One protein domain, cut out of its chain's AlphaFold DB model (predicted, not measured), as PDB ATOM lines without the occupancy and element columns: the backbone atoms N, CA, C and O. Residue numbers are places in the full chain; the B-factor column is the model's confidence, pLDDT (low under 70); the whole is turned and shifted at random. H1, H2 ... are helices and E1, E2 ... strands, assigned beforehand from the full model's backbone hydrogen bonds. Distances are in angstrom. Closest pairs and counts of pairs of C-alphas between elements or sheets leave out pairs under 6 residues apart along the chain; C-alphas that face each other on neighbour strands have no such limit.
ATOM      1  N   TYR A  67     165.074 218.728 182.551       73.94
ATOM      2  CA  TYR A  67     165.683 217.447 182.253       73.94
ATOM      3  C   TYR A  67     165.501 217.109 180.772       73.94
ATOM      4  O   TYR A  67     164.377 216.893 180.324       73.94
ATOM      5  N   VAL A  68     166.612 217.027 180.042       75.69
ATOM      6  CA  VAL A  68     166.669 216.402 178.719       75.69
ATOM      7  C   VAL A  68     167.006 214.933 178.910       75.69
ATOM      8  O   VAL A  68     168.017 214.585 179.524       75.69
ATOM      9  N   THR A  69     166.174 214.065 178.355       81.38
ATOM     10  CA  THR A  69     166.402 212.623 178.356       81.38
ATOM     11  C   THR A  69     167.158 212.265 177.080       81.38
ATOM     12  O   THR A  69     166.560 212.150 176.010       81.38
ATOM     13  N   ARG A  70     168.488 212.145 177.168       78.88
ATOM     14  CA  ARG A  70     169.356 211.738 176.049       78.88
ATOM     15  C   ARG A  70     169.526 210.223 176.040       78.88
ATOM     16  O   ARG A  70     169.797 209.637 177.086       78.88
ATOM     17  N   VAL A  71     169.427 209.603 174.867       73.69
ATOM     18  CA  VAL A  71     169.654 208.159 174.695       73.69
ATOM     19  C   VAL A  71     171.027 207.975 174.055       73.69
ATOM     20  O   VAL A  71     171.247 208.439 172.939       73.69
ATOM     21  N   LEU A  72     171.977 207.387 174.786       63.53
ATOM     22  CA  LEU A  72     173.398 207.415 174.411       63.53
ATOM     23  C   LEU A  72     173.854 206.199 173.597       63.53
ATOM     24  O   LEU A  72     174.834 206.298 172.859       63.53
ATOM     25  N   ARG A  73     173.173 205.054 173.727       61.03
ATOM     26  CA  ARG A  73     173.554 203.777 173.096       61.03
ATOM     27  C   ARG A  73     172.332 202.988 172.631       61.03
ATOM     28  O   ARG A  73     171.233 203.183 173.139       61.03
ATOM     29  N   VAL A  74     172.539 202.103 171.654       57.72
ATOM     30  CA  VAL A  74     171.465 201.321 171.014       57.72
ATOM     31  C   VAL A  74     171.133 200.038 171.788       57.72
ATOM     32  O   VAL A  74     169.958 199.692 171.873       57.72
ATOM     33  N   ARG A  75     172.124 199.356 172.386       56.28
ATOM     34  CA  ARG A  75     171.943 198.188 173.275       56.28
ATOM     35  C   ARG A  75     173.093 198.079 174.303       56.28
ATOM     36  O   ARG A  75     174.244 198.179 173.882       56.28
ATOM     37  N   PRO A  76     172.799 197.844 175.600       60.34
ATOM     38  CA  PRO A  76     171.538 198.225 176.248       60.34
ATOM     39  C   PRO A  76     171.265 199.727 176.036       60.34
ATOM     40  O   PRO A  76     172.185 200.508 175.779       60.34
ATOM     41  N   PHE A  77     169.997 200.138 176.070       65.56
ATOM     42  CA  PHE A  77     169.621 201.524 175.786       65.56
ATOM     43  C   PHE A  77     169.914 202.423 176.997       65.56
ATOM     44  O   PHE A  77     169.117 202.559 177.919       65.56
ATOM     45  N   GLU A  78     171.097 203.037 177.004       76.38
ATOM     46  CA  GLU A  78     171.532 203.926 178.083       76.38
ATOM     47  C   GLU A  78     170.779 205.269 178.015       76.38
ATOM     48  O   GLU A  78     171.125 206.171 177.245       76.38
ATOM     49  N   VAL A  79     169.712 205.389 178.808       77.31
ATOM     50  CA  VAL A  79     168.862 206.583 178.903       77.31
ATOM     51  C   VAL A  79     169.371 207.487 180.029       77.31
ATOM     52  O   VAL A  79     169.144 207.223 181.207       77.31
ATOM     53  N   THR A  80     170.038 208.590 179.678       80.19
ATOM     54  CA  THR A  80     170.568 209.558 180.655       80.19
ATOM     55  C   THR A  80     169.684 210.801 180.750       80.19
ATOM     56  O   THR A  80     169.558 211.591 179.811       80.19
ATOM     57  N   LYS A  81     169.067 210.996 181.919       83.94
ATOM     58  CA  LYS A  81     168.225 212.156 182.237       83.94
ATOM     59  C   LYS A  81     169.094 213.296 182.782       83.94
ATOM     60  O   LYS A  81     169.346 213.378 183.981       83.94
ATOM     61  N   ARG A  82     169.578 214.177 181.902       75.19
ATOM     62  CA  ARG A  82     170.489 215.280 182.259       75.19
ATOM     63  C   ARG A  82     169.708 216.568 182.497       75.19
ATOM     64  O   ARG A  82     168.966 217.001 181.620       75.19
ATOM     65  N   PHE A  83     169.891 217.209 183.651       76.25
ATOM     66  CA  PHE A  83     169.349 218.550 183.887       76.25
ATOM     67  C   PHE A  83     170.144 219.577 183.076       76.25
ATOM     68  O   PHE A  83     171.222 220.012 183.477       76.25
ATOM     69  N   VAL A  84     169.612 219.964 181.920       64.81
ATOM     70  CA  VAL A  84     170.089 221.135 181.195       64.81
ATOM     71  C   VAL A  84     169.449 222.335 181.876       64.81
ATOM     72  O   VAL A  84     168.286 222.652 181.639       64.81
ATOM     73  N   ARG A  85     170.208 223.004 182.748       65.56
ATOM     74  CA  ARG A  85     169.911 224.380 183.157       65.56
ATOM     75  C   ARG A  85     170.175 225.258 181.932       65.56
ATOM     76  O   ARG A  85     171.336 225.308 181.519       65.56
ATOM     77  N   PRO A  86     169.179 225.928 181.323       55.62
ATOM     78  CA  PRO A  86     169.448 226.823 180.213       55.62
ATOM     79  C   PRO A  86     170.245 228.008 180.742       55.62
ATOM     80  O   PRO A  86     169.708 228.953 181.313       55.62
ATOM     81  N   GLN A  87     171.562 227.932 180.565       48.78
ATOM     82  CA  GLN A  87     172.427 229.097 180.572       48.78
ATOM     83  C   GLN A  87     172.075 229.920 179.336       48.78
ATOM     84  O   GLN A  87     172.760 229.882 178.312       48.78
ATOM     85  N   LEU A  88     170.970 230.649 179.455       51.47
ATOM     86  CA  LEU A  88     170.787 231.932 178.809       51.47
ATOM     87  C   LEU A  88     171.721 232.903 179.531       51.47
ATOM     88  O   LEU A  88     171.318 233.694 180.380       51.47
ATOM     89  N   THR A  89     173.012 232.757 179.237       41.41
ATOM     90  CA  THR A  89     173.986 233.830 179.386       41.41
ATOM     91  C   THR A  89     173.563 234.896 178.391       41.41
ATOM     92  O   THR A  89     173.958 234.869 177.228       41.41
ATOM     93  N   CYS A  90     172.660 235.769 178.834       43.72
ATOM     94  CA  CYS A  90     172.339 237.010 178.152       43.72
ATOM     95  C   CYS A  90     173.544 237.938 178.313       43.72
ATOM     96  O   CYS A  90     173.519 238.879 179.109       43.72
ATOM     97  N   ASP A  91     174.614 237.619 177.580       46.31
ATOM     98  CA  ASP A  91     175.687 238.554 177.277       46.31
ATOM     99  C   ASP A  91     174.985 239.791 176.701       46.31
ATOM    100  O   ASP A  91     174.200 239.668 175.759       46.31
ATOM    101  N   HIS A  92     175.146 240.944 177.359       45.97
ATOM    102  CA  HIS A  92     174.048 241.906 177.583       45.97
ATOM    103  C   HIS A  92     173.372 242.549 176.350       45.97
ATOM    104  O   HIS A  92     172.403 243.280 176.524       45.97
ATOM    105  N   ASN A  93     173.831 242.250 175.133       53.62
ATOM    106  CA  ASN A  93     173.347 242.800 173.867       53.62
ATOM    107  C   ASN A  93     172.780 241.739 172.886       53.62
ATOM    108  O   ASN A  93     172.500 242.077 171.737       53.62
ATOM    109  N   THR A  94     172.631 240.463 173.273       51.53
ATOM    110  CA  THR A  94     172.058 239.419 172.389       51.53
ATOM    111  C   THR A  94     170.781 238.800 172.953       51.53
ATOM    112  O   THR A  94     170.805 238.283 174.073       51.53
ATOM    113  N   GLU A  95     169.716 238.757 172.135       54.41
ATOM    114  CA  GLU A  95     168.496 237.976 172.411       54.41
ATOM    115  C   GLU A  95     168.855 236.548 172.871       54.41
ATOM    116  O   GLU A  95     169.824 235.968 172.358       54.41
ATOM    117  N   PRO A  96     168.060 235.913 173.757       57.91
ATOM    118  CA  PRO A  96     168.203 234.506 174.110       57.91
ATOM    119  C   PRO A  96     167.872 233.617 172.902       57.91
ATOM    120  O   PRO A  96     166.778 233.064 172.784       57.91
ATOM    121  N   ASN A  97     168.831 233.485 171.980       80.25
ATOM    122  CA  ASN A  97     168.618 232.813 170.709       80.25
ATOM    123  C   ASN A  97     168.209 231.353 170.954       80.25
ATOM    124  O   ASN A  97     169.004 230.551 171.461       80.25
ATOM    125  N   ALA A  98     166.985 231.005 170.549       85.44
ATOM    126  CA  ALA A  98     166.437 229.659 170.655       85.44
ATOM    127  C   ALA A  98     167.334 228.612 169.974       85.44
ATOM    128  O   ALA A  98     167.438 227.498 170.478       85.44
ATOM    129  N   ASP A  99     168.058 228.978 168.912       90.00
ATOM    130  CA  ASP A  99     169.070 228.135 168.266       90.00
ATOM    131  C   ASP A  99     170.147 227.676 169.262       90.00
ATOM    132  O   ASP A  99     170.525 226.506 169.291       90.00
ATOM    133  N   SER A 100     170.612 228.582 170.131       86.81
ATOM    134  CA  SER A 100     171.614 228.274 171.158       86.81
ATOM    135  C   SER A 100     171.058 227.335 172.231       86.81
ATOM    136  O   SER A 100     171.780 226.470 172.728       86.81
ATOM    137  N   VAL A 101     169.765 227.449 172.553       85.75
ATOM    138  CA  VAL A 101     169.093 226.547 173.493       85.75
ATOM    139  C   VAL A 101     168.900 225.177 172.856       85.75
ATOM    140  O   VAL A 101     169.286 224.180 173.452       85.75
ATOM    141  N   VAL A 102     168.396 225.110 171.622       91.94
ATOM    142  CA  VAL A 102     168.237 223.875 170.840       91.94
ATOM    143  C   VAL A 102     169.585 223.148 170.678       91.94
ATOM    144  O   VAL A 102     169.662 221.942 170.927       91.94
ATOM    145  N   ASN A 103     170.668 223.880 170.389       91.69
ATOM    146  CA  ASN A 103     172.043 223.370 170.381       91.69
ATOM    147  C   ASN A 103     172.443 222.804 171.761       91.69
ATOM    148  O   ASN A 103     172.799 221.630 171.857       91.69
ATOM    149  N   LYS A 104     172.293 223.568 172.856       87.94
ATOM    150  CA  LYS A 104     172.613 223.097 174.223       87.94
ATOM    151  C   LYS A 104     171.769 221.877 174.649       87.94
ATOM    152  O   LYS A 104     172.298 220.966 175.290       87.94
ATOM    153  N   LEU A 105     170.490 221.811 174.265       88.19
ATOM    154  CA  LEU A 105     169.570 220.705 174.568       88.19
ATOM    155  C   LEU A 105     169.999 219.402 173.871       88.19
ATOM    156  O   LEU A 105     170.251 218.403 174.555       88.19
ATOM    157  N   PHE A 106     170.132 219.404 172.539       92.69
ATOM    158  CA  PHE A 106     170.375 218.186 171.746       92.69
ATOM    159  C   PHE A 106     171.857 217.889 171.472       92.69
ATOM    160  O   PHE A 106     172.216 216.736 171.247       92.69
ATOM    161  N   GLY A 107     172.733 218.891 171.564       92.00
ATOM    162  CA  GLY A 107     174.184 218.748 171.443       92.00
ATOM    163  C   GLY A 107     174.744 218.753 170.018       92.00
ATOM    164  O   GLY A 107     175.865 218.280 169.844       92.00
ATOM    165  N   ILE A 108     174.016 219.258 169.008       92.75
ATOM    166  CA  ILE A 108     174.579 219.465 167.658       92.75
ATOM    167  C   ILE A 108     175.045 220.913 167.479       92.75
ATOM    168  O   ILE A 108     174.266 221.845 167.663       92.75
ATOM    169  N   GLN A 109     176.291 221.084 167.029       90.88
ATOM    170  CA  GLN A 109     176.834 222.376 166.596       90.88
ATOM    171  C   GLN A 109     176.218 222.841 165.264       90.88
ATOM    172  O   GLN A 109     175.799 223.988 165.143       90.88
ATOM    173  N   GLN A 110     176.138 221.945 164.273       94.75
ATOM    174  CA  GLN A 110     175.483 222.193 162.986       94.75
ATOM    175  C   GLN A 110     173.980 221.919 163.099       94.75
ATOM    176  O   GLN A 110     173.524 220.797 162.883       94.75
ATOM    177  N   LEU A 111     173.205 222.949 163.438       95.12
ATOM    178  CA  LEU A 111     171.753 222.819 163.570       95.12
ATOM    179  C   LEU A 111     171.068 222.397 162.263       95.12
ATOM    180  O   LEU A 111     170.074 221.686 162.330       95.12
ATOM    181  N   GLN A 112     171.618 222.740 161.093       95.50
ATOM    182  CA  GLN A 112     171.040 222.382 159.789       95.50
ATOM    183  C   GLN A 112     170.812 220.859 159.621       95.50
ATOM    184  O   GLN A 112     169.919 220.441 158.884       95.50
ATOM    185  N   ASN A 113     171.566 220.038 160.369       96.69
ATOM    186  CA  ASN A 113     171.463 218.578 160.407       96.69
ATOM    187  C   ASN A 113     170.533 218.086 161.545       96.69
ATOM    188  O   ASN A 113     170.589 216.918 161.924       96.69
ATOM    189  N   LEU A 114     169.680 218.954 162.107       97.38
ATOM    190  CA  LEU A 114     168.693 218.657 163.148       97.38
ATOM    191  C   LEU A 114     167.265 218.636 162.579       97.38
ATOM    192  O   LEU A 114     166.778 219.605 161.986       97.38
ATOM    193  N   LEU A 115     166.560 217.544 162.859       98.00
ATOM    194  CA  LEU A 115     165.118 217.412 162.684       98.00
ATOM    195  C   LEU A 115     164.445 217.395 164.063       98.00
ATOM    196  O   LEU A 115     164.731 216.531 164.892       98.00
ATOM    197  N   LEU A 116     163.545 218.349 164.299       98.06
ATOM    198  CA  LEU A 116     162.706 218.420 165.493       98.06
ATOM    199  C   LEU A 116     161.317 217.855 165.186       98.06
ATOM    200  O   LEU A 116     160.606 218.381 164.328       98.06
ATOM    201  N   VAL A 117     160.905 216.820 165.917       98.06
ATOM    202  CA  VAL A 117     159.533 216.296 165.867       98.06
ATOM    203  C   VAL A 117     158.798 216.748 167.120       98.06
ATOM    204  O   VAL A 117     159.168 216.363 168.228       98.06
ATOM    205  N   ILE A 118     157.786 217.597 166.939       97.81
ATOM    206  CA  ILE A 118     156.994 218.211 168.007       97.81
ATOM    207  C   ILE A 118     155.668 217.460 168.144       97.81
ATOM    208  O   ILE A 118     154.909 217.348 167.179       97.81
ATOM    209  N   THR A 119     155.379 216.974 169.346       97.56
ATOM    210  CA  THR A 119     154.215 216.144 169.680       97.56
ATOM    211  C   THR A 119     153.459 216.766 170.865       97.56
ATOM    212  O   THR A 119     154.084 217.418 171.705       97.56
ATOM    213  N   PRO A 120     152.123 216.656 170.961       96.81
ATOM    214  CA  PRO A 120     151.403 217.005 172.187       96.81
ATOM    215  C   PRO A 120     151.724 216.001 173.307       96.81
ATOM    216  O   PRO A 120     152.074 214.854 173.028       96.81
ATOM    217  N   THR A 121     151.580 216.394 174.577       94.62
ATOM    218  CA  THR A 121     151.557 215.405 175.673       94.62
ATOM    219  C   THR A 121     150.164 214.805 175.831       94.62
ATOM    220  O   THR A 121     149.174 215.532 175.819       94.62
ATOM    221  N   SER A 122     150.082 213.488 176.039       85.19
ATOM    222  CA  SER A 122     148.813 212.745 176.153       85.19
ATOM    223  C   SER A 122     147.906 213.187 177.311       85.19
ATOM    224  O   SER A 122     146.712 212.904 177.295       85.19
ATOM    225  N   THR A 123     148.446 213.886 178.315       81.69
ATOM    226  CA  THR A 123     147.724 214.302 179.531       81.69
ATOM    227  C   THR A 123     147.534 215.813 179.675       81.69
ATOM    228  O   THR A 123     146.875 216.249 180.619       81.69
ATOM    229  N   ASN A 124     148.115 216.642 178.797       77.38
ATOM    230  CA  ASN A 124     148.048 218.100 178.929       77.38
ATOM    231  C   ASN A 124     148.213 218.817 177.574       77.38
ATOM    232  O   ASN A 124     149.247 218.711 176.916       77.38
ATOM    233  N   THR A 125     147.208 219.605 177.189       77.50
ATOM    234  CA  THR A 125     147.142 220.327 175.906       77.50
ATOM    235  C   THR A 125     148.083 221.530 175.794       77.50
ATOM    236  O   THR A 125     148.351 221.987 174.686       77.50
ATOM    237  N   GLU A 126     148.582 222.061 176.913       86.88
ATOM    238  CA  GLU A 126     149.480 223.229 176.958       86.88
ATOM    239  C   GLU A 126     150.967 222.834 176.907       86.88
ATOM    240  O   GLU A 126     151.844 223.698 176.759       86.88
ATOM    241  N   LYS A 127     151.248 221.529 177.044       92.62
ATOM    242  CA  LYS A 127     152.582 220.932 177.054       92.62
ATOM    243  C   LYS A 127     152.804 220.077 175.814       92.62
ATOM    244  O   LYS A 127     151.966 219.271 175.412       92.62
ATOM    245  N   TYR A 128     153.998 220.221 175.268       96.38
ATOM    246  CA  TYR A 128     154.484 219.492 174.109       96.38
ATOM    247  C   TYR A 128     155.735 218.708 174.488       96.38
ATOM    248  O   TYR A 128     156.437 219.035 175.448       96.38
ATOM    249  N   ILE A 129     156.038 217.684 173.707       96.31
ATOM    250  CA  ILE A 129     157.297 216.954 173.743       96.31
ATOM    251  C   ILE A 129     158.007 217.160 172.404       96.31
ATOM    252  O   ILE A 129     157.374 217.278 171.355       96.31
ATOM    253  N   VAL A 130     159.334 217.273 172.445       97.50
ATOM    254  CA  VAL A 130     160.168 217.421 171.250       97.50
ATOM    255  C   VAL A 130     161.263 216.375 171.239       97.50
ATOM    256  O   VAL A 130     162.117 216.337 172.128       97.50
ATOM    257  N   HIS A 131     161.231 215.559 170.192       97.75
ATOM    258  CA  HIS A 131     162.239 214.568 169.852       97.75
ATOM    259  C   HIS A 131     163.221 215.217 168.875       97.75
ATOM    260  O   HIS A 131     162.815 215.692 167.811       97.75
ATOM    261  N   GLY A 132     164.500 215.275 169.240       97.75
ATOM    262  CA  GLY A 132     165.552 215.792 168.366       97.75
ATOM    263  C   GLY A 132     166.294 214.652 167.682       97.75
ATOM    264  O   GLY A 132     166.817 213.767 168.360       97.75
ATOM    265  N   TYR A 133     166.384 214.689 166.356       97.88
ATOM    266  CA  TYR A 133     167.139 213.731 165.552       97.88
ATOM    267  C   TYR A 133     168.276 214.424 164.806       97.88
ATOM    268  O   TYR A 133     168.056 215.447 164.162       97.88
ATOM    269  N   ALA A 134     169.465 213.821 164.808       97.06
ATOM    270  CA  ALA A 134     170.425 214.075 163.745       97.06
ATOM    271  C   ALA A 134     169.874 213.476 162.443       97.06
ATOM    272  O   ALA A 134     169.502 212.301 162.410       97.06
ATOM    273  N   ILE A 135     169.826 214.283 161.386       96.75
ATOM    274  CA  ILE A 135     169.518 213.845 160.022       96.75
ATOM    275  C   ILE A 135     170.625 212.890 159.550       96.75
ATOM    276  O   ILE A 135     170.332 211.813 159.031       96.75
ATOM    277  N   ASP A 136     171.887 213.211 159.855       93.50
ATOM    278  CA  ASP A 136     173.044 212.346 159.602       93.50
ATOM    279  C   ASP A 136     172.930 211.027 160.388       93.50
ATOM    280  O   ASP A 136     173.102 210.979 161.614       93.50
ATOM    281  N   GLY A 137     172.630 209.937 159.679       92.56
ATOM    282  CA  GLY A 137     172.426 208.613 160.275       92.56
ATOM    283  C   GLY A 137     171.134 208.470 161.090       92.56
ATOM    284  O   GLY A 137     171.023 207.534 161.881       92.56
ATOM    285  N   GLU A 138     170.174 209.390 160.925       95.25
ATOM    286  CA  GLU A 138     168.837 209.362 161.540       95.25
ATOM    287  C   GLU A 138     168.818 209.134 163.070       95.25
ATOM    288  O   GLU A 138     167.915 208.484 163.621       95.25
ATOM    289  N   ARG A 139     169.856 209.584 163.779       93.88
ATOM    290  CA  ARG A 139     170.077 209.242 165.188       93.88
ATOM    291  C   ARG A 139     169.245 210.140 166.097       93.88
ATOM    292  O   ARG A 139     169.518 211.333 166.200       93.88
ATOM    293  N   HIS A 140     168.288 209.566 166.824       95.62
ATOM    294  CA  HIS A 140     167.587 210.264 167.906       95.62
ATOM    295  C   HIS A 140     168.581 210.641 169.020       95.62
ATOM    296  O   HIS A 140     169.271 209.782 169.566       95.62
ATOM    297  N   LEU A 141     168.666 211.930 169.345       95.44
ATOM    298  CA  LEU A 141     169.657 212.521 170.255       95.44
ATOM    299  C   LEU A 141     169.124 212.680 171.680       95.44
ATOM    300  O   LEU A 141     169.874 212.639 172.656       95.44
ATOM    301  N   GLY A 142     167.814 212.861 171.800       94.44
ATOM    302  CA  GLY A 142     167.137 213.007 173.072       94.44
ATOM    303  C   GLY A 142     165.747 213.597 172.917       94.44
ATOM    304  O   GLY A 142     165.356 214.057 171.843       94.44
ATOM    305  N   VAL A 143     165.022 213.583 174.026       96.06
ATOM    306  CA  VAL A 143     163.676 214.129 174.143       96.06
ATOM    307  C   VAL A 143     163.620 215.144 175.285       96.06
ATOM    308  O   VAL A 143     164.276 214.979 176.319       96.06
ATOM    309  N   THR A 144     162.847 216.208 175.094       95.12
ATOM    310  CA  THR A 144     162.564 217.225 176.116       95.12
ATOM    311  C   THR A 144     161.089 217.625 176.075       95.12
ATOM    312  O   THR A 144     160.403 217.369 175.087       95.12
ATOM    313  N   SER A 145     160.600 218.265 177.135       94.25
ATOM    314  CA  SER A 145     159.277 218.901 177.146       94.25
ATOM    315  C   SER A 145     159.391 220.395 176.840       94.25
ATOM    316  O   SER A 145     160.368 221.032 177.244       94.25
ATOM    317  N   LEU A 146     158.381 220.947 176.165       93.62
ATOM    318  CA  LEU A 146     158.176 222.373 175.895       93.62
ATOM    319  C   LEU A 146     156.816 222.835 176.444       93.62
ATOM    320  O   LEU A 146     155.847 222.075 176.442       93.62
ATOM    321  N   THR A 147     156.720 224.095 176.859       91.75
ATOM    322  CA  THR A 147     155.446 224.810 176.983       91.75
ATOM    323  C   THR A 147     154.987 225.297 175.612       91.75
ATOM    324  O   THR A 147     155.736 225.277 174.631       91.75
ATOM    325  N   THR A 148     153.748 225.780 175.551       91.25
ATOM    326  CA  THR A 148     153.212 226.466 174.371       91.25
ATOM    327  C   THR A 148     154.114 227.628 173.929       91.25
ATOM    328  O   THR A 148     154.462 227.679 172.752       91.25
ATOM    329  N   ASP A 149     154.578 228.476 174.856       86.19
ATOM    330  CA  ASP A 149     155.419 229.644 174.543       86.19
ATOM    331  C   ASP A 149     156.791 229.269 173.960       86.19
ATOM    332  O   ASP A 149     157.225 229.865 172.980       86.19
ATOM    333  N   GLU A 150     157.477 228.259 174.506       89.88
ATOM    334  CA  GLU A 150     158.779 227.810 173.976       89.88
ATOM    335  C   GLU A 150     158.635 227.104 172.626       89.88
ATOM    336  O   GLU A 150     159.476 227.263 171.738       89.88
ATOM    337  N   LYS A 151     157.555 226.326 172.458       94.19
ATOM    338  CA  LYS A 151     157.197 225.715 171.176       94.19
ATOM    339  C   LYS A 151     156.950 226.806 170.137       94.19
ATOM    340  O   LYS A 151     157.488 226.697 169.039       94.19
ATOM    341  N   ASP A 152     156.193 227.850 170.482       92.06
ATOM    342  CA  ASP A 152     155.911 228.982 169.593       92.06
ATOM    343  C   ASP A 152     157.144 229.880 169.360       92.06
ATOM    344  O   ASP A 152     157.298 230.404 168.256       92.06
ATOM    345  N   LEU A 153     158.085 229.963 170.311       89.06
ATOM    346  CA  LEU A 153     159.387 230.612 170.123       89.06
ATOM    347  C   LEU A 153     160.254 229.866 169.101       89.06
ATOM    348  O   LEU A 153     160.650 230.472 168.112       89.06
ATOM    349  N   ILE A 154     160.496 228.561 169.285       93.94
ATOM    350  CA  ILE A 154     161.261 227.716 168.340       93.94
ATOM    351  C   ILE A 154     160.642 227.782 166.933       93.94
ATOM    352  O   ILE A 154     161.331 227.858 165.917       93.94
ATOM    353  N   VAL A 155     159.312 227.820 166.879       93.56
ATOM    354  CA  VAL A 155     158.499 228.034 165.677       93.56
ATOM    355  C   VAL A 155     158.713 229.404 165.029       93.56
ATOM    356  O   VAL A 155     158.729 229.489 163.799       93.56
ATOM    357  N   TYR A 156     158.857 230.466 165.822       91.25
ATOM    358  CA  TYR A 156     159.081 231.835 165.357       91.25
ATOM    359  C   TYR A 156     160.525 232.059 164.889       91.25
ATOM    360  O   TYR A 156     160.744 232.707 163.867       91.25
ATOM    361  N   THR A 157     161.499 231.476 165.593       89.00
ATOM    362  CA  THR A 157     162.935 231.574 165.288       89.00
ATOM    363  C   THR A 157     163.394 230.645 164.166       89.00
ATOM    364  O   THR A 157     164.497 230.831 163.663       89.00
ATOM    365  N   GLN A 158     162.590 229.657 163.755       93.25
ATOM    366  CA  GLN A 158     162.961 228.694 162.713       93.25
ATOM    367  C   GLN A 158     163.334 229.384 161.385       93.25
ATOM    368  O   GLN A 158     162.470 229.846 160.634       93.25
ATOM    369  N   ARG A 159     164.624 229.357 161.042       89.69
ATOM    370  CA  ARG A 159     165.153 229.745 159.725       89.69
ATOM    371  C   ARG A 159     165.342 228.520 158.822       89.69
ATOM    372  O   ARG A 159     165.323 227.387 159.300       89.69
ATOM    373  N   ALA A 160     165.505 228.741 157.518       87.50
ATOM    374  CA  ALA A 160     165.640 227.666 156.524       87.50
ATOM    375  C   ALA A 160     166.998 226.937 156.597       87.50
ATOM    376  O   ALA A 160     167.107 225.790 156.176       87.50
ATOM    377  N   ASP A 161     167.999 227.616 157.149       89.19
ATOM    378  CA  ASP A 161     169.355 227.177 157.481       89.19
ATOM    379  C   ASP A 161     169.481 226.620 158.913       89.19
ATOM    380  O   ASP A 161     170.458 225.939 159.216       89.19
ATOM    381  N   ASN A 162     168.491 226.855 159.785       91.94
ATOM    382  CA  ASN A 162     168.572 226.465 161.194       91.94
ATOM    383  C   ASN A 162     168.153 225.015 161.446       91.94
ATOM    384  O   ASN A 162     169.002 224.232 161.826       91.94
ATOM    385  N   TYR A 163     166.878 224.635 161.310       96.44
ATOM    386  CA  TYR A 163     166.431 223.250 161.555       96.44
ATOM    387  C   TYR A 163     165.063 222.964 160.929       96.44
ATOM    388  O   TYR A 163     164.221 223.853 160.754       96.44
ATOM    389  N   SER A 164     164.810 221.691 160.615       97.31
ATOM    390  CA  SER A 164     163.498 221.243 160.136       97.31
ATOM    391  C   SER A 164     162.570 220.889 161.296       97.31
ATOM    392  O   SER A 164     163.004 220.335 162.303       97.31
ATOM    393  N   ILE A 165     161.277 221.188 161.140       97.75
ATOM    394  CA  ILE A 165     160.230 220.871 162.120       97.75
ATOM    395  C   ILE A 165     159.163 219.998 161.450       97.75
ATOM    396  O   ILE A 165     158.636 220.352 160.392       97.75
ATOM    397  N   ILE A 166     158.800 218.895 162.103       98.19
ATOM    398  CA  ILE A 166     157.583 218.120 161.833       98.19
ATOM    399  C   ILE A 166     156.693 218.195 163.076       98.19
ATOM    400  O   ILE A 166     157.172 218.037 164.195       98.19
ATOM    401  N   TYR A 167     155.395 218.415 162.885       98.00
ATOM    402  CA  TYR A 167     154.399 218.232 163.942       98.00
ATOM    403  C   TYR A 167     153.738 216.861 163.816       98.00
ATOM    404  O   TYR A 167     153.397 216.464 162.702       98.00
ATOM    405  N   SER A 168     153.489 216.199 164.944       97.81
ATOM    406  CA  SER A 168     152.488 215.134 165.068       97.81
ATOM    407  C   SER A 168     151.187 215.705 165.636       97.81
ATOM    408  O   SER A 168     151.220 216.623 166.458       97.81
ATOM    409  N   SER A 169     150.042 215.154 165.230       97.00
ATOM    410  CA  SER A 169     148.745 215.437 165.862       97.00
ATOM    411  C   SER A 169     148.533 214.707 167.191       97.00
ATOM    412  O   SER A 169     147.646 215.096 167.940       97.00
ATOM    413  N   ASP A 170     149.311 213.657 167.456       96.62
ATOM    414  CA  ASP A 170     149.195 212.792 168.637       96.62
ATOM    415  C   ASP A 170     150.572 212.580 169.291       96.62
ATOM    416  O   ASP A 170     151.619 212.832 168.677       96.62
ATOM    417  N   TYR A 171     150.573 212.148 170.548       96.56
ATOM    418  CA  TYR A 171     151.780 211.859 171.315       96.56
ATOM    419  C   TYR A 171     152.578 210.713 170.670       96.56
ATOM    420  O   TYR A 171     152.012 209.701 170.267       96.56
ATOM    421  N   LEU A 172     153.905 210.863 170.584       96.31
ATOM    422  CA  LEU A 172     154.805 209.791 170.154       96.31
ATOM    423  C   LEU A 172     155.643 209.328 171.339       96.31
ATOM    424  O   LEU A 172     156.320 210.120 171.995       96.31
ATOM    425  N   GLU A 173     155.634 208.028 171.593       95.12
ATOM    426  CA  GLU A 173     156.392 207.456 172.696       95.12
ATOM    427  C   GLU A 173     157.891 207.439 172.390       95.12
ATOM    428  O   GLU A 173     158.313 207.122 171.276       95.12
ATOM    429  N   LEU A 174     158.717 207.728 173.401       94.44
ATOM    430  CA  LEU A 174     160.180 207.747 173.269       94.44
ATOM    431  C   LEU A 174     160.738 206.431 172.705       94.44
ATOM    432  O   LEU A 174     161.659 206.456 171.892       94.44
ATOM    433  N   GLU A 175     160.181 205.292 173.113       92.50
ATOM    434  CA  GLU A 175     160.591 203.975 172.625       92.50
ATOM    435  C   GLU A 175     160.377 203.836 171.114       92.50
ATOM    436  O   GLU A 175     161.299 203.471 170.378       92.50
ATOM    437  N   HIS A 176     159.183 204.196 170.645       94.50
ATOM    438  CA  HIS A 176     158.814 204.141 169.238       94.50
ATOM    439  C   HIS A 176     159.551 205.190 168.392       94.50
ATOM    440  O   HIS A 176     159.926 204.902 167.256       94.50
ATOM    441  N   ALA A 177     159.818 206.371 168.955       92.81
ATOM    442  CA  ALA A 177     160.611 207.428 168.332       92.81
ATOM    443  C   ALA A 177     162.109 207.070 168.209       92.81
ATOM    444  O   ALA A 177     162.769 207.508 167.263       92.81
ATOM    445  N   PHE A 178     162.655 206.293 169.153       90.56
ATOM    446  CA  PHE A 178     164.065 205.891 169.182       90.56
ATOM    447  C   PHE A 178     164.360 204.639 168.337       90.56
ATOM    448  O   PHE A 178     165.347 204.612 167.597       90.56
ATOM    449  N   LYS A 179     163.527 203.594 168.449       90.88
ATOM    450  CA  LYS A 179     163.680 202.339 167.694       90.88
ATOM    451  C   LYS A 179     163.478 202.567 166.183       90.88
ATOM    452  O   LYS A 179     162.827 203.520 165.765       90.88
ATOM    453  N   LYS A 180     163.999 201.656 165.346       87.00
ATOM    454  CA  LYS A 180     163.698 201.594 163.897       87.00
ATOM    455  C   LYS A 180     162.269 201.075 163.666       87.00
ATOM    456  O   LYS A 180     162.073 199.929 163.279       87.00
ATOM    457  N   THR A 181     161.282 201.899 163.989       92.19
ATOM    458  CA  THR A 181     159.848 201.631 163.810       92.19
ATOM    459  C   THR A 181     159.344 202.170 162.476       92.19
ATOM    460  O   THR A 181     159.988 203.031 161.872       92.19
ATOM    461  N   GLU A 182     158.146 201.753 162.049       94.69
ATOM    462  CA  GLU A 182     157.492 202.410 160.913       94.69
ATOM    463  C   GLU A 182     157.312 203.914 161.169       94.69
ATOM    464  O   GLU A 182     157.680 204.702 160.307       94.69
ATOM    465  N   ILE A 183     156.849 204.347 162.352       96.25
ATOM    466  CA  ILE A 183     156.683 205.784 162.635       96.25
ATOM    467  C   ILE A 183     157.993 206.567 162.471       96.25
ATOM    468  O   ILE A 183     157.986 207.641 161.868       96.25
ATOM    469  N   LYS A 184     159.138 206.024 162.908       96.06
ATOM    470  CA  LYS A 184     160.435 206.658 162.648       96.06
ATOM    471  C   LYS A 184     160.693 206.767 161.140       96.06
ATOM    472  O   LYS A 184     161.013 207.851 160.659       96.06
ATOM    473  N   ASN A 185     160.498 205.686 160.389       96.44
ATOM    474  CA  ASN A 185     160.701 205.682 158.938       96.44
ATOM    475  C   ASN A 185     159.775 206.699 158.235       96.44
ATOM    476  O   ASN A 185     160.240 207.458 157.390       96.44
ATOM    477  N   ARG A 186     158.500 206.803 158.642       97.19
ATOM    478  CA  ARG A 186     157.527 207.781 158.118       97.19
ATOM    479  C   ARG A 186     157.877 209.229 158.468       97.19
ATOM    480  O   ARG A 186     157.640 210.124 157.663       97.19
ATOM    481  N   ILE A 187     158.472 209.482 159.634       97.75
ATOM    482  CA  ILE A 187     159.014 210.804 159.994       97.75
ATOM    483  C   ILE A 187     160.125 211.212 159.018       97.75
ATOM    484  O   ILE A 187     160.124 212.347 158.535       97.75
ATOM    485  N   PHE A 188     161.042 210.295 158.690       97.69
ATOM    486  CA  PHE A 188     162.110 210.568 157.726       97.69
ATOM    487  C   PHE A 188     161.599 210.639 156.280       97.69
ATOM    488  O   PHE A 188     162.032 211.523 155.546       97.69
ATOM    489  N   GLU A 189     160.606 209.833 155.897       97.44
ATOM    490  CA  GLU A 189     159.889 209.949 154.617       97.44
ATOM    491  C   GLU A 189     159.255 211.346 154.453       97.44
ATOM    492  O   GLU A 189     159.506 212.033 153.463       97.44
ATOM    493  N   VAL A 190     158.514 211.824 155.461       97.75
ATOM    494  CA  VAL A 190     157.908 213.171 155.474       97.75
ATOM    495  C   VAL A 190     158.972 214.277 155.461       97.75
ATOM    496  O   VAL A 190     158.765 215.321 154.840       97.75
ATOM    497  N   PHE A 191     160.126 214.070 156.099       97.38
ATOM    498  CA  PHE A 191     161.258 215.003 156.031       97.38
ATOM    499  C   PHE A 191     161.930 215.038 154.645       97.38
ATOM    500  O   PHE A 191     162.330 216.113 154.197       97.38
ATOM    501  N   GLN A 192     162.041 213.895 153.961       96.94
ATOM    502  CA  GLN A 192     162.630 213.789 152.621       96.94
ATOM    503  C   GLN A 192     161.692 214.366 151.549       96.94
ATOM    504  O   GLN A 192     162.102 215.228 150.775       96.94
ATOM    505  N   GLN A 193     160.419 213.950 151.551       97.19
ATOM    506  CA  GLN A 193     159.393 214.403 150.600       97.19
ATOM    507  C   GLN A 193     158.983 215.872 150.802       97.19
ATOM    508  O   GLN A 193     158.505 216.509 149.866       97.19
ATOM    509  N   LYS A 194     159.127 216.407 152.026       96.69
ATOM    510  CA  LYS A 194     158.706 217.766 152.432       96.69
ATOM    511  C   LYS A 194     157.287 218.107 151.942       96.69
ATOM    512  O   LYS A 194     157.084 219.148 151.309       96.69
ATOM    513  N   PRO A 195     156.277 217.253 152.191       96.25
ATOM    514  CA  PRO A 195     154.977 217.383 151.550       96.25
ATOM    515  C   PRO A 195     154.280 218.686 151.969       96.25
ATOM    516  O   PRO A 195     154.389 219.152 153.104       96.25
ATOM    517  N   THR A 196     153.567 219.313 151.030       95.25
ATOM    518  CA  THR A 196     152.799 220.549 151.298       95.25
ATOM    519  C   THR A 196     151.496 220.252 152.054       95.25
ATOM    520  O   THR A 196     151.011 221.077 152.829       95.25
ATOM    521  N   ARG A 197     150.938 219.052 151.851       96.12
ATOM    522  CA  ARG A 197     149.814 218.497 152.615       96.12
ATOM    523  C   ARG A 197     150.352 217.660 153.781       96.12
ATOM    524  O   ARG A 197     151.460 217.140 153.714       96.12
ATOM    525  N   SER A 198     149.573 217.531 154.849       96.25
ATOM    526  CA  SER A 198     149.910 216.651 155.971       96.25
ATOM    527  C   SER A 198     149.655 215.183 155.622       96.25
ATOM    528  O   SER A 198     148.593 214.867 155.083       96.25
ATOM    529  N   VAL A 199     150.584 214.300 155.978       97.69
ATOM    530  CA  VAL A 199     150.478 212.849 155.769       97.69
ATOM    531  C   VAL A 199     149.738 212.223 156.950       97.69
ATOM    532  O   VAL A 199     150.053 212.517 158.101       97.69
ATOM    533  N   ARG A 200     148.746 211.375 156.669       97.50
ATOM    534  CA  ARG A 200     148.037 210.566 157.674       97.50
ATOM    535  C   ARG A 200     148.578 209.141 157.655       97.50
ATOM    536  O   ARG A 200     148.834 208.617 156.575       97.50
ATOM    537  N   LEU A 201     148.724 208.531 158.825       96.81
ATOM    538  CA  LEU A 201     149.196 207.155 158.994       96.81
ATOM    539  C   LEU A 201     148.639 206.550 160.291       96.81
ATOM    540  O   LEU A 201     148.257 207.291 161.196       96.81
ATOM    541  N   SER A 202     148.606 205.221 160.390       96.38
ATOM    542  CA  SER A 202     148.223 204.531 161.630       96.38
ATOM    543  C   SER A 202     149.440 204.324 162.535       96.38
ATOM    544  O   SER A 202     150.492 203.882 162.076       96.38
ATOM    545  N   TYR A 203     149.310 204.654 163.817       95.88
ATOM    546  CA  TYR A 203     150.337 204.476 164.842       95.88
ATOM    547  C   TYR A 203     149.662 204.096 166.163       95.88
ATOM    548  O   TYR A 203     148.760 204.794 166.616       95.88
ATOM    549  N   ALA A 204     150.065 202.966 166.755       93.38
ATOM    550  CA  ALA A 204     149.436 202.392 167.954       93.38
ATOM    551  C   ALA A 204     147.894 202.231 167.852       93.38
ATOM    552  O   ALA A 204     147.187 202.306 168.850       93.38
ATOM    553  N   GLY A 205     147.366 202.030 166.636       95.38
ATOM    554  CA  GLY A 205     145.925 201.968 166.342       95.38
ATOM    555  C   GLY A 205     145.261 203.327 166.074       95.38
ATOM    556  O   GLY A 205     144.212 203.373 165.433       95.38
ATOM    557  N   ASN A 206     145.884 204.439 166.476       95.94
ATOM    558  CA  ASN A 206     145.386 205.791 166.225       95.94
ATOM    559  C   ASN A 206     145.780 206.281 164.824       95.94
ATOM    560  O   ASN A 206     146.910 206.090 164.373       95.94
ATOM    561  N   THR A 207     144.883 207.003 164.143       96.50
ATOM    562  CA  THR A 207     145.255 207.745 162.926       96.50
ATOM    563  C   THR A 207     145.942 209.049 163.313       96.50
ATOM    564  O   THR A 207     145.282 210.026 163.671       96.50
ATOM    565  N   ILE A 208     147.267 209.088 163.199       97.44
ATOM    566  CA  ILE A 208     148.050 210.295 163.455       97.44
ATOM    567  C   ILE A 208     148.329 211.052 162.154       97.44
ATOM    568  O   ILE A 208     148.343 210.495 161.054       97.44
ATOM    569  N   THR A 209     148.555 212.356 162.278       97.81
ATOM    570  CA  THR A 209     148.817 213.259 161.157       97.81
ATOM    571  C   THR A 209     150.180 213.922 161.335       97.81
ATOM    572  O   THR A 209     150.354 214.752 162.228       97.81
ATOM    573  N   LEU A 210     151.135 213.586 160.464       98.25
ATOM    574  CA  LEU A 210     152.439 214.240 160.386       98.25
ATOM    575  C   LEU A 210     152.380 215.441 159.434       98.25
ATOM    576  O   LEU A 210     151.921 215.342 158.292       98.25
ATOM    577  N   ARG A 211     152.876 216.595 159.883       97.75
ATOM    578  CA  ARG A 211     152.906 217.833 159.092       97.75
ATOM    579  C   ARG A 211     154.301 218.446 159.082       97.75
ATOM    580  O   ARG A 211     154.729 219.024 160.079       97.75
ATOM    581  N   TYR A 212     154.970 218.382 157.931       97.88
ATOM    582  CA  TYR A 212     156.207 219.124 157.692       97.88
ATOM    583  C   TYR A 212     155.946 220.638 157.717       97.88
ATOM    584  O   TYR A 212     154.985 221.138 157.120       97.88
ATOM    585  N   ARG A 213     156.802 221.383 158.420       96.06
ATOM    586  CA  ARG A 213     156.734 222.841 158.510       96.06
ATOM    587  C   ARG A 213     157.694 223.472 157.507       96.06
ATOM    588  O   ARG A 213     158.873 223.679 157.791       96.06
ATOM    589  N   HIS A 214     157.144 223.849 156.358       92.44
ATOM    590  CA  HIS A 214     157.824 224.691 155.374       92.44
ATOM    591  C   HIS A 214     158.209 226.041 155.983       92.44
ATOM    592  O   HIS A 214     157.347 226.895 156.216       92.44
TER     593      HIS A 214
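Overview. This is residues 67 to 214 of the 1246 residues of the protein "Uncharacterized protein, isoform A" of Drosophila virilis (UniProt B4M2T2). One strongly twisted sheet of six strands runs through the body, with H1 and H2 over one face and H4 over the other, H3 standing beside the strands. A two-stranded hairpin, E1 and E2, packs on the body at edge strand E5 and the last residues of H1, and from it a long loop runs to H1, with residues 89 to 95 sticking out. The printed part has 148 residues with four named helices and eight named strands, in the order E1 E2 H1 E3 E4 E5 H2 E6 H3 H4 E7 E8; the class is mixed, helices and strands. The large sheet is mixed, in the order E5 E4 E3 E6 E8 E7, and E1 and E2 make a separate antiparallel sheet. The whole is compact, with a radius of gyration of the C-alphas of 15.0 A, and spans 49 by 38 by 32 A, the free loop lying at one end of the length.

Along the chain. In the large sheet, E5 is residues 140 to 147, 21.0 A long from first to last C-alpha; E4, residues 124 to 134, is the longest strand, 27.3 A, and bends by 60 degrees at residue 127. E3 is residues 114 to 121, 21.5 A; E6 is residues 164 to 168; E8 is residues 206 to 212, 19.2 A, with C-alpha 212 at (156.207, 219.124, 157.692); E7 is residues 199 to 203. The helices are H1, residues 98 to 106; H2, residues 148 to 157, 14.3 A; H3, residues 174 to 178; and H4, residues 182 to 193, 15.9 A, with C-alpha 182 at (157.492, 202.410, 160.913). In the small sheet, E1 is residues 67 to 71, beginning at C-alpha 67 (165.683, 217.447, 182.253), and E2 is residues 79 to 84.

Arrangement. E3, E4 and E5 form a meander, each strand the antiparallel neighbour of the one before. N 119 and O 129 of E3 and E4 are 2.8 A apart, and N 146 and O 128 of E5 and E4 are 2.8 A apart, both within hydrogen-bond range. E3 and E6 are parallel, with N 118 and O 166 at 2.8 A. E8 is staggered: its residues 210 to 212 pair antiparallel with E6, N 211 and O 167 at 2.9 A, and its residues 206 to 210 with E7 in a hairpin, N 210 and O 199 at 2.8 A. Helices on both faces give three layers, H1 and H2 on one face and H4 on the other. H1 runs across the strands at a height over the sheet of 10.0 A. H1 and H2 touch, the closest C-alphas being those of Ala 98 and Ile 154, 6.0 A, at a steep tilt of 68 degrees, only just short of about perpendicular, opposite ways. H3 is on the sheet but over none of its strands; H3 and H4 touch only at the corner, the C-alphas of Ala 177 and Lys 184 being closest at 5.7 A. H4 comes closest to E8 at the C-alphas of Val 190 and Tyr 212, 6.6 A. E5, H2 and E6 form a split strand-helix-strand unit, two strands running the same way with E4 and E3 between them, and its crossover is right-handed; that of E6, H3 H4 and E7, with E8 between, is left-handed. E1 and E2 form an antiparallel hairpin, N 68 and O 82 at 2.8 A. The closest C-alphas of E1 and E5 are those of Arg 70 and Gly 142, 3.9 A. In H1, H2, H3 and H4 every O i to N i+4 pair is within hydrogen-bond range.

Size, cuts and confidence. The two C-alphas farthest apart, those of His 92 and Gly 205, are 50.1 A from each other. The printed part has no cut. The link from E2 to H1, 13 residues, is long. The mean pLDDT of the printed part is 87.7; residues 72 to 77 and 84 to 96 are under 70.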